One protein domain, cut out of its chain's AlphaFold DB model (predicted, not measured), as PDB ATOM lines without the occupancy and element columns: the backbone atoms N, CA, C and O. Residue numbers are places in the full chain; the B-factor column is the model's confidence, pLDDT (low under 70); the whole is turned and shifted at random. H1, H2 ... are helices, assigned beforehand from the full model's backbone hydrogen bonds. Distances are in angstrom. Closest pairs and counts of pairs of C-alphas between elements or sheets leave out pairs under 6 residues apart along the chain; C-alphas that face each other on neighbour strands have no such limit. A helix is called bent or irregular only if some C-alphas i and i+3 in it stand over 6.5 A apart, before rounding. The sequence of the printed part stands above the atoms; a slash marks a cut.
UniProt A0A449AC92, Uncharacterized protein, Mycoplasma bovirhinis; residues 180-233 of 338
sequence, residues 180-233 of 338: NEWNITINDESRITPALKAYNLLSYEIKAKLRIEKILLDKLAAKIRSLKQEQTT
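This is residues 180 to 233 of the 338 residues of an uncharacterized protein of Mycoplasma bovirhinis (UniProt A0A449AC92). Two long helices, H1 and H3, run opposite ways as a narrow V, nearest each other around the beginning of H1 and more open at the other end, where the short helix H2 spans the gap between them. H3 is the longer arm and runs on past the beginning of H1, while residues 180 to 185 cross beside H3 before H1 begins. The printed part has 54 residues with three named helices, in the order H1, H2, H3, and no named strand, and its class is all helix. It is only just loose, close to compact, with a radius of gyration of the C-alphas of 12.5 A, and its outline is a rod of 42 by 17 by 14 A.

The printed part begins at Asn 180. H1 covers residues 186 to 201, 24.4 A from first to last C-alpha, and begins at C-alpha 186 (18.227, 56.772, 130.799). It is neither bent nor irregular, but only just: C-alphas 187 and 190 are 6.4 A apart. H2 covers residues 204 to 209, 8.9 A long. H3 covers residues 211 to 233, 33.7 A long, and ends at C-alpha 233 (11.796, 45.680, 122.569).

H1 and H3 touch, with the C-alphas of Ile 186 and Ile 224 the closest at 5.4 A. They run opposite ways at a steep tilt of 36 degrees, only just past shallow. H1 and H2 are close but not clearly touching; their closest C-alphas, those of Tyr 199 and Lys 207, are 7.0 A apart. H2 and H3 meet only through their link. In H2 and H3 every O i to N i+4 pair is within hydrogen-bond range; in H1 9 of 12 are.

The two C-alphas farthest apart, those of Glu 205 and Thr 233, are 42.2 A apart. The printed part has no cut, and the links H1 to H2 and H2 to H3 are tight. The mean pLDDT of the printed part is 96.2, and no printed residue is under 70.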
ATOM      1  N   ASN A 180      16.118  68.638 128.042       97.25
ATOM      2  CA  ASN A 180      14.891  68.609 127.261       97.25
ATOM      3  C   ASN A 180      14.682  67.194 126.698       97.25
ATOM      4  O   ASN A 180      15.497  66.298 126.910       97.25
ATOM      5  N   GLU A 181      13.585  66.984 125.976       95.12
ATOM      6  CA  GLU A 181      13.214  65.662 125.452       95.12
ATOM      7  C   GLU A 181      14.213  65.096 124.426       95.12
ATOM      8  O   GLU A 181      14.230  63.884 124.209       95.12
ATOM      9  N   TRP A 182      15.068  65.940 123.838       94.88
ATOM     10  CA  TRP A 182      16.062  65.554 122.833       94.88
ATOM     11  C   TRP A 182      17.390  65.090 123.436       94.88
ATOM     12  O   TRP A 182      18.070  64.262 122.840       94.88
ATOM     13  N   ASN A 183      17.787  65.628 124.596       96.38
ATOM     14  CA  ASN A 183      19.108  65.385 125.198       96.38
ATOM     15  C   ASN A 183      19.068  64.615 126.530       96.38
ATOM     16  O   ASN A 183      20.105  64.451 127.192       96.38
ATOM     17  N   ILE A 184      17.876  64.191 126.950       97.94
ATOM     18  CA  ILE A 184      17.673  63.356 128.129       97.94
ATOM     19  C   ILE A 184      18.039  61.902 127.825       97.94
ATOM     20  O   ILE A 184      17.729  61.377 126.758       97.94
ATOM     21  N   THR A 185      18.692  61.240 128.776       97.12
ATOM     22  CA  THR A 185      19.116  59.839 128.659       97.12
ATOM     23  C   THR A 185      18.592  59.009 129.828       97.12
ATOM     24  O   THR A 185      18.180  59.549 130.852       97.12
ATOM     25  N   ILE A 186      18.647  57.679 129.717       96.50
ATOM     26  CA  ILE A 186      18.227  56.772 130.799       96.50
ATOM     27  C   ILE A 186      19.041  57.011 132.086       96.50
ATOM     28  O   ILE A 186      18.483  56.980 133.180       96.50
ATOM     29  N   ASN A 187      20.331  57.348 131.970       96.12
ATOM     30  CA  ASN A 187      21.206  57.606 133.121       96.12
ATOM     31  C   ASN A 187      20.797  58.850 133.936       96.12
ATOM     32  O   ASN A 187      21.109  58.948 135.129       96.12
ATOM     33  N   ASP A 188      20.062  59.785 133.325       97.94
ATOM     34  CA  ASP A 188      19.560  60.988 133.996       97.94
ATOM     35  C   ASP A 188      18.421  60.683 134.997       97.94
ATOM     36  O   ASP A 188      18.065  61.538 135.814       97.94
ATOM     37  N   GLU A 189      17.884  59.456 135.020       96.69
ATOM     38  CA  GLU A 189      16.847  59.029 135.974       96.69
ATOM     39  C   GLU A 189      17.282  59.186 137.442       96.69
ATOM     40  O   GLU A 189      16.491  59.553 138.321       96.69
ATOM     41  N   SER A 190      18.571  58.975 137.706       96.75
ATOM     42  CA  SER A 190      19.174  59.172 139.026       96.75
ATOM     43  C   SER A 190      19.067  60.622 139.524       96.75
ATOM     44  O   SER A 190      19.079  60.863 140.731       96.75
ATOM     45  N   ARG A 191      18.911  61.595 138.615       97.00
ATOM     46  CA  ARG A 191      18.761  63.029 138.918       97.00
ATOM     47  C   ARG A 191      17.303  63.479 138.918       97.00
ATOM     48  O   ARG A 191      16.940  64.359 139.698       97.00
ATOM     49  N   ILE A 192      16.462  62.865 138.085       97.69
ATOM     50  CA  ILE A 192      15.043  63.225 137.982       97.69
ATOM     51  C   ILE A 192      14.234  62.779 139.201       97.69
ATOM     52  O   ILE A 192      13.388  63.523 139.698       97.69
ATOM     53  N   THR A 193      14.534  61.587 139.724       96.50
ATOM     54  CA  THR A 193      13.791  60.994 140.840       96.50
ATOM     55  C   THR A 193      13.929  61.834 142.118       96.50
ATOM     56  O   THR A 193      12.902  62.172 142.718       96.50
ATOM     57  N   PRO A 194      15.141  62.276 142.520       97.94
ATOM     58  CA  PRO A 194      15.295  63.212 143.632       97.94
ATOM     59  C   PRO A 194      14.601  64.559 143.405       97.94
ATOM     60  O   PRO A 194      14.015  65.085 144.347       97.94
ATOM     61  N   ALA A 195      14.625  65.105 142.183       98.38
ATOM     62  CA  ALA A 195      13.995  66.391 141.869       98.38
ATOM     63  C   ALA A 195      12.469  66.345 142.047       98.38
ATOM     64  O   ALA A 195      11.886  67.209 142.705       98.38
ATOM     65  N   LEU A 196      11.822  65.297 141.526       98.38
ATOM     66  CA  LEU A 196      10.382  65.076 141.689       98.38
ATOM     67  C   LEU A 196      10.003  64.831 143.155       98.38
ATOM     68  O   LEU A 196       9.032  65.410 143.648       98.38
ATOM     69  N   LYS A 197      10.790  64.023 143.877       98.31
ATOM     70  CA  LYS A 197      10.578  63.785 145.312       98.31
ATOM     71  C   LYS A 197      10.691  65.082 146.112       98.31
ATOM     72  O   LYS A 197       9.818  65.365 146.927       98.31
ATOM     73  N   ALA A 198      11.728  65.880 145.864       98.44
ATOM     74  CA  ALA A 198      11.920  67.154 146.543       98.44
ATOM     75  C   ALA A 198      10.785  68.132 146.245       98.44
ATOM     76  O   ALA A 198      10.250  68.719 147.180       98.44
ATOM     77  N   TYR A 199      10.347  68.240 144.985       98.56
ATOM     78  CA  TYR A 199       9.199  69.070 144.620       98.56
ATOM     79  C   TYR A 199       7.946  68.690 145.418       98.56
ATOM     80  O   TYR A 199       7.250  69.560 145.939       98.56
ATOM     81  N   ASN A 200       7.672  67.391 145.571       98.06
ATOM     82  CA  ASN A 200       6.495  66.908 146.294       98.06
ATOM     83  C   ASN A 200       6.502  67.275 147.787       98.06
ATOM     84  O   ASN A 200       5.423  67.424 148.363       98.06
ATOM     85  N   LEU A 201       7.674  67.503 148.386       98.12
ATOM     86  CA  LEU A 201       7.828  67.938 149.780       98.12
ATOM     87  C   LEU A 201       7.696  69.459 149.971       98.12
ATOM     88  O   LEU A 201       7.612  69.927 151.104       98.12
ATOM     89  N   LEU A 202       7.675  70.245 148.891       98.06
ATOM     90  CA  LEU A 202       7.560  71.703 148.980       98.06
ATOM     91  C   LEU A 202       6.156  72.149 149.421       98.06
ATOM     92  O   LEU A 202       5.152  71.465 149.180       98.06
ATOM     93  N   SER A 203       6.077  73.340 150.023       97.94
ATOM     94  CA  SER A 203       4.794  73.970 150.346       97.94
ATOM     95  C   SER A 203       4.025  74.356 149.078       97.94
ATOM     96  O   SER A 203       4.595  74.483 147.991       97.94
ATOM     97  N   TYR A 204       2.715  74.556 149.224       97.75
ATOM     98  CA  TYR A 204       1.833  74.944 148.119       97.75
ATOM     99  C   TYR A 204       2.327  76.201 147.382       97.75
ATOM    100  O   TYR A 204       2.419  76.209 146.158       97.75
ATOM    101  N   GLU A 205       2.722  77.236 148.122       97.56
ATOM    102  CA  GLU A 205       3.146  78.524 147.559       97.56
ATOM    103  C   GLU A 205       4.432  78.401 146.728       97.56
ATOM    104  O   GLU A 205       4.553  78.995 145.657       97.56
ATOM    105  N   ILE A 206       5.374  77.568 147.180       98.56
ATOM    106  CA  ILE A 206       6.617  77.292 146.448       98.56
ATOM    107  C   ILE A 206       6.316  76.454 145.199       98.56
ATOM    108  O   ILE A 206       6.824  76.759 144.120       98.56
ATOM    109  N   LYS A 207       5.456  75.431 145.316       98.38
ATOM    110  CA  LYS A 207       5.009  74.610 144.176       98.38
ATOM    111  C   LYS A 207       4.362  75.464 143.091       98.38
ATOM    112  O   LYS A 207       4.681  75.297 141.918       98.38
ATOM    113  N   ALA A 208       3.519  76.424 143.472       97.94
ATOM    114  CA  ALA A 208       2.882  77.343 142.531       97.94
ATOM    115  C   ALA A 208       3.911  78.134 141.698       97.94
ATOM    116  O   ALA A 208       3.721  78.313 140.495       97.94
ATOM    117  N   LYS A 209       5.032  78.547 142.305       98.31
ATOM    118  CA  LYS A 209       6.139  79.245 141.621       98.31
ATOM    119  C   LYS A 209       7.051  78.324 140.796       98.31
ATOM    120  O   LYS A 209       7.801  78.828 139.967       98.31
ATOM    121  N   LEU A 210       6.981  77.007 141.005       98.56
ATOM    122  CA  LEU A 210       7.785  75.982 140.322       98.56
ATOM    123  C   LEU A 210       6.969  75.125 139.336       98.56
ATOM    124  O   LEU A 210       7.372  74.022 138.961       98.56
ATOM    125  N   ARG A 211       5.786  75.600 138.927       98.25
ATOM    126  CA  ARG A 211       4.873  74.844 138.056       98.25
ATOM    127  C   ARG A 211       5.521  74.466 136.721       98.25
ATOM    128  O   ARG A 211       5.311  73.355 136.242       98.25
ATOM    129  N   ILE A 212       6.302  75.371 136.134       98.31
ATOM    130  CA  ILE A 212       6.985  75.139 134.853       98.31
ATOM    131  C   ILE A 212       8.043  74.045 135.014       98.31
ATOM    132  O   ILE A 212       8.068  73.091 134.239       98.31
ATOM    133  N   GLU A 213       8.864  74.136 136.060       98.62
ATOM    134  CA  GLU A 213       9.881  73.137 136.380       98.62
ATOM    135  C   GLU A 213       9.252  71.762 136.617       98.62
ATOM    136  O   GLU A 213       9.769  70.758 136.131       98.62
ATOM    137  N   LYS A 214       8.102  71.695 137.300       98.44
ATOM    138  CA  LYS A 214       7.387  70.429 137.499       98.44
ATOM    139  C   LYS A 214       6.918  69.808 136.187       98.44
ATOM    140  O   LYS A 214       7.129  68.615 135.987       98.44
ATOM    141  N   ILE A 215       6.318  70.604 135.300       98.38
ATOM    142  CA  ILE A 215       5.869  70.134 133.980       98.38
ATOM    143  C   ILE A 215       7.055  69.580 133.184       98.38
ATOM    144  O   ILE A 215       6.940  68.515 132.580       98.38
ATOM    145  N   LEU A 216       8.201  70.269 133.210       98.50
ATOM    146  CA  LEU A 216       9.420  69.790 132.564       98.50
ATOM    147  C   LEU A 216       9.871  68.445 133.150       98.50
ATOM    148  O   LEU A 216      10.086  67.498 132.398       98.50
ATOM    149  N   LEU A 217       9.968  68.333 134.477       98.56
ATOM    150  CA  LEU A 217      10.381  67.091 135.139       98.56
ATOM    151  C   LEU A 217       9.438  65.919 134.821       98.56
ATOM    152  O   LEU A 217       9.904  64.799 134.629       98.56
ATOM    153  N   ASP A 218       8.130  66.148 134.709       98.38
ATOM    154  CA  ASP A 218       7.183  65.090 134.338       98.38
ATOM    155  C   ASP A 218       7.377  64.612 132.897       98.38
ATOM    156  O   ASP A 218       7.384  63.403 132.646       98.38
ATOM    157  N   LYS A 219       7.594  65.547 131.963       98.38
ATOM    158  CA  LYS A 219       7.888  65.230 130.558       98.38
ATOM    159  C   LYS A 219       9.179  64.433 130.418       98.38
ATOM    160  O   LYS A 219       9.194  63.379 129.789       98.38
ATOM    161  N   LEU A 220      10.249  64.887 131.071       98.50
ATOM    162  CA  LEU A 220      11.535  64.192 131.062       98.50
ATOM    163  C   LEU A 220      11.417  62.782 131.667       98.50
ATOM    164  O   LEU A 220      11.983  61.831 131.132       98.50
ATOM    165  N   ALA A 221      10.627  62.617 132.735       98.06
ATOM    166  CA  ALA A 221      10.391  61.311 133.344       98.06
ATOM    167  C   ALA A 221       9.605  60.383 132.413       98.06
ATOM    168  O   ALA A 221       9.911  59.195 132.331       98.06
ATOM    169  N   ALA A 222       8.608  60.906 131.695       97.69
ATOM    170  CA  ALA A 222       7.886  60.149 130.678       97.69
ATOM    171  C   ALA A 222       8.818  59.709 129.539       97.69
ATOM    172  O   ALA A 222       8.834  58.526 129.204       97.69
ATOM    173  N   LYS A 223       9.668  60.611 129.031       97.94
ATOM    174  CA  LYS A 223      10.628  60.285 127.968       97.94
ATOM    175  C   LYS A 223      11.613  59.190 128.383       97.94
ATOM    176  O   LYS A 223      11.853  58.273 127.604       97.94
ATOM    177  N   ILE A 224      12.132  59.231 129.612       97.25
ATOM    178  CA  ILE A 224      13.003  58.165 130.144       97.25
ATOM    179  C   ILE A 224      12.280  56.809 130.153       97.25
ATOM    180  O   ILE A 224      12.884  55.801 129.788       97.25
ATOM    181  N   ARG A 225      10.993  56.762 130.531       96.31
ATOM    182  CA  ARG A 225      10.210  55.512 130.499       96.31
ATOM    183  C   ARG A 225      10.080  54.963 129.077       96.31
ATOM    184  O   ARG A 225      10.282  53.768 128.894       96.31
ATOM    185  N   SER A 226       9.815  55.818 128.087       96.19
ATOM    186  CA  SER A 226       9.752  55.406 126.676       96.19
ATOM    187  C   SER A 226      11.094  54.867 126.170       96.19
ATOM    188  O   SER A 226      11.135  53.783 125.599       96.19
ATOM    189  N   LEU A 227      12.209  55.549 126.471       95.94
ATOM    190  CA  LEU A 227      13.551  55.092 126.077       95.94
ATOM    191  C   LEU A 227      13.894  53.707 126.656       95.94
ATOM    192  O   LEU A 227      14.524  52.890 125.987       95.94
ATOM    193  N   LYS A 228      13.464  53.415 127.890       94.62
ATOM    194  CA  LYS A 228      13.634  52.084 128.494       94.62
ATOM    195  C   LYS A 228      12.817  51.009 127.777       94.62
ATOM    196  O   LYS A 228      13.320  49.908 127.572       94.62
ATOM    197  N   GLN A 229      11.579  51.322 127.391       93.06
ATOM    198  CA  GLN A 229      10.711  50.388 126.667       93.06
ATOM    199  C   GLN A 229      11.290  50.027 125.292       93.06
ATOM    200  O   GLN A 229      11.315  48.846 124.937       93.06
ATOM    201  N   GLU A 230      11.826  51.011 124.566       90.75
ATOM    202  CA  GLU A 230      12.505  50.816 123.276       90.75
ATOM    203  C   GLU A 230      13.735  49.895 123.406       90.75
ATOM    204  O   GLU A 230      13.954  49.016 122.572       90.75
ATOM    205  N   GLN A 231      14.519  50.015 124.486       84.38
ATOM    206  CA  GLN A 231      15.640  49.098 124.739       84.38
ATOM    207  C   GLN A 231      15.182  47.663 125.021       84.38
ATOM    208  O   GLN A 231      15.825  46.719 124.567       84.38
ATOM    209  N   THR A 232      14.062  47.482 125.729       75.50
ATOM    210  CA  THR A 232      13.518  46.142 126.005       75.50
ATOM    211  C   THR A 232      12.886  45.474 124.780       75.50
ATOM    212  O   THR A 232      12.911  44.253 124.686       75.50
ATOM    213  N   THR A 233      12.365  46.240 123.813       71.00
ATOM    214  CA  THR A 233      11.796  45.680 122.569       71.00
ATOM    215  C   THR A 233      12.878  45.286 121.564       71.00
ATOM    216  O   THR A 233      12.773  44.228 120.952       71.00
TER     217      THR A 233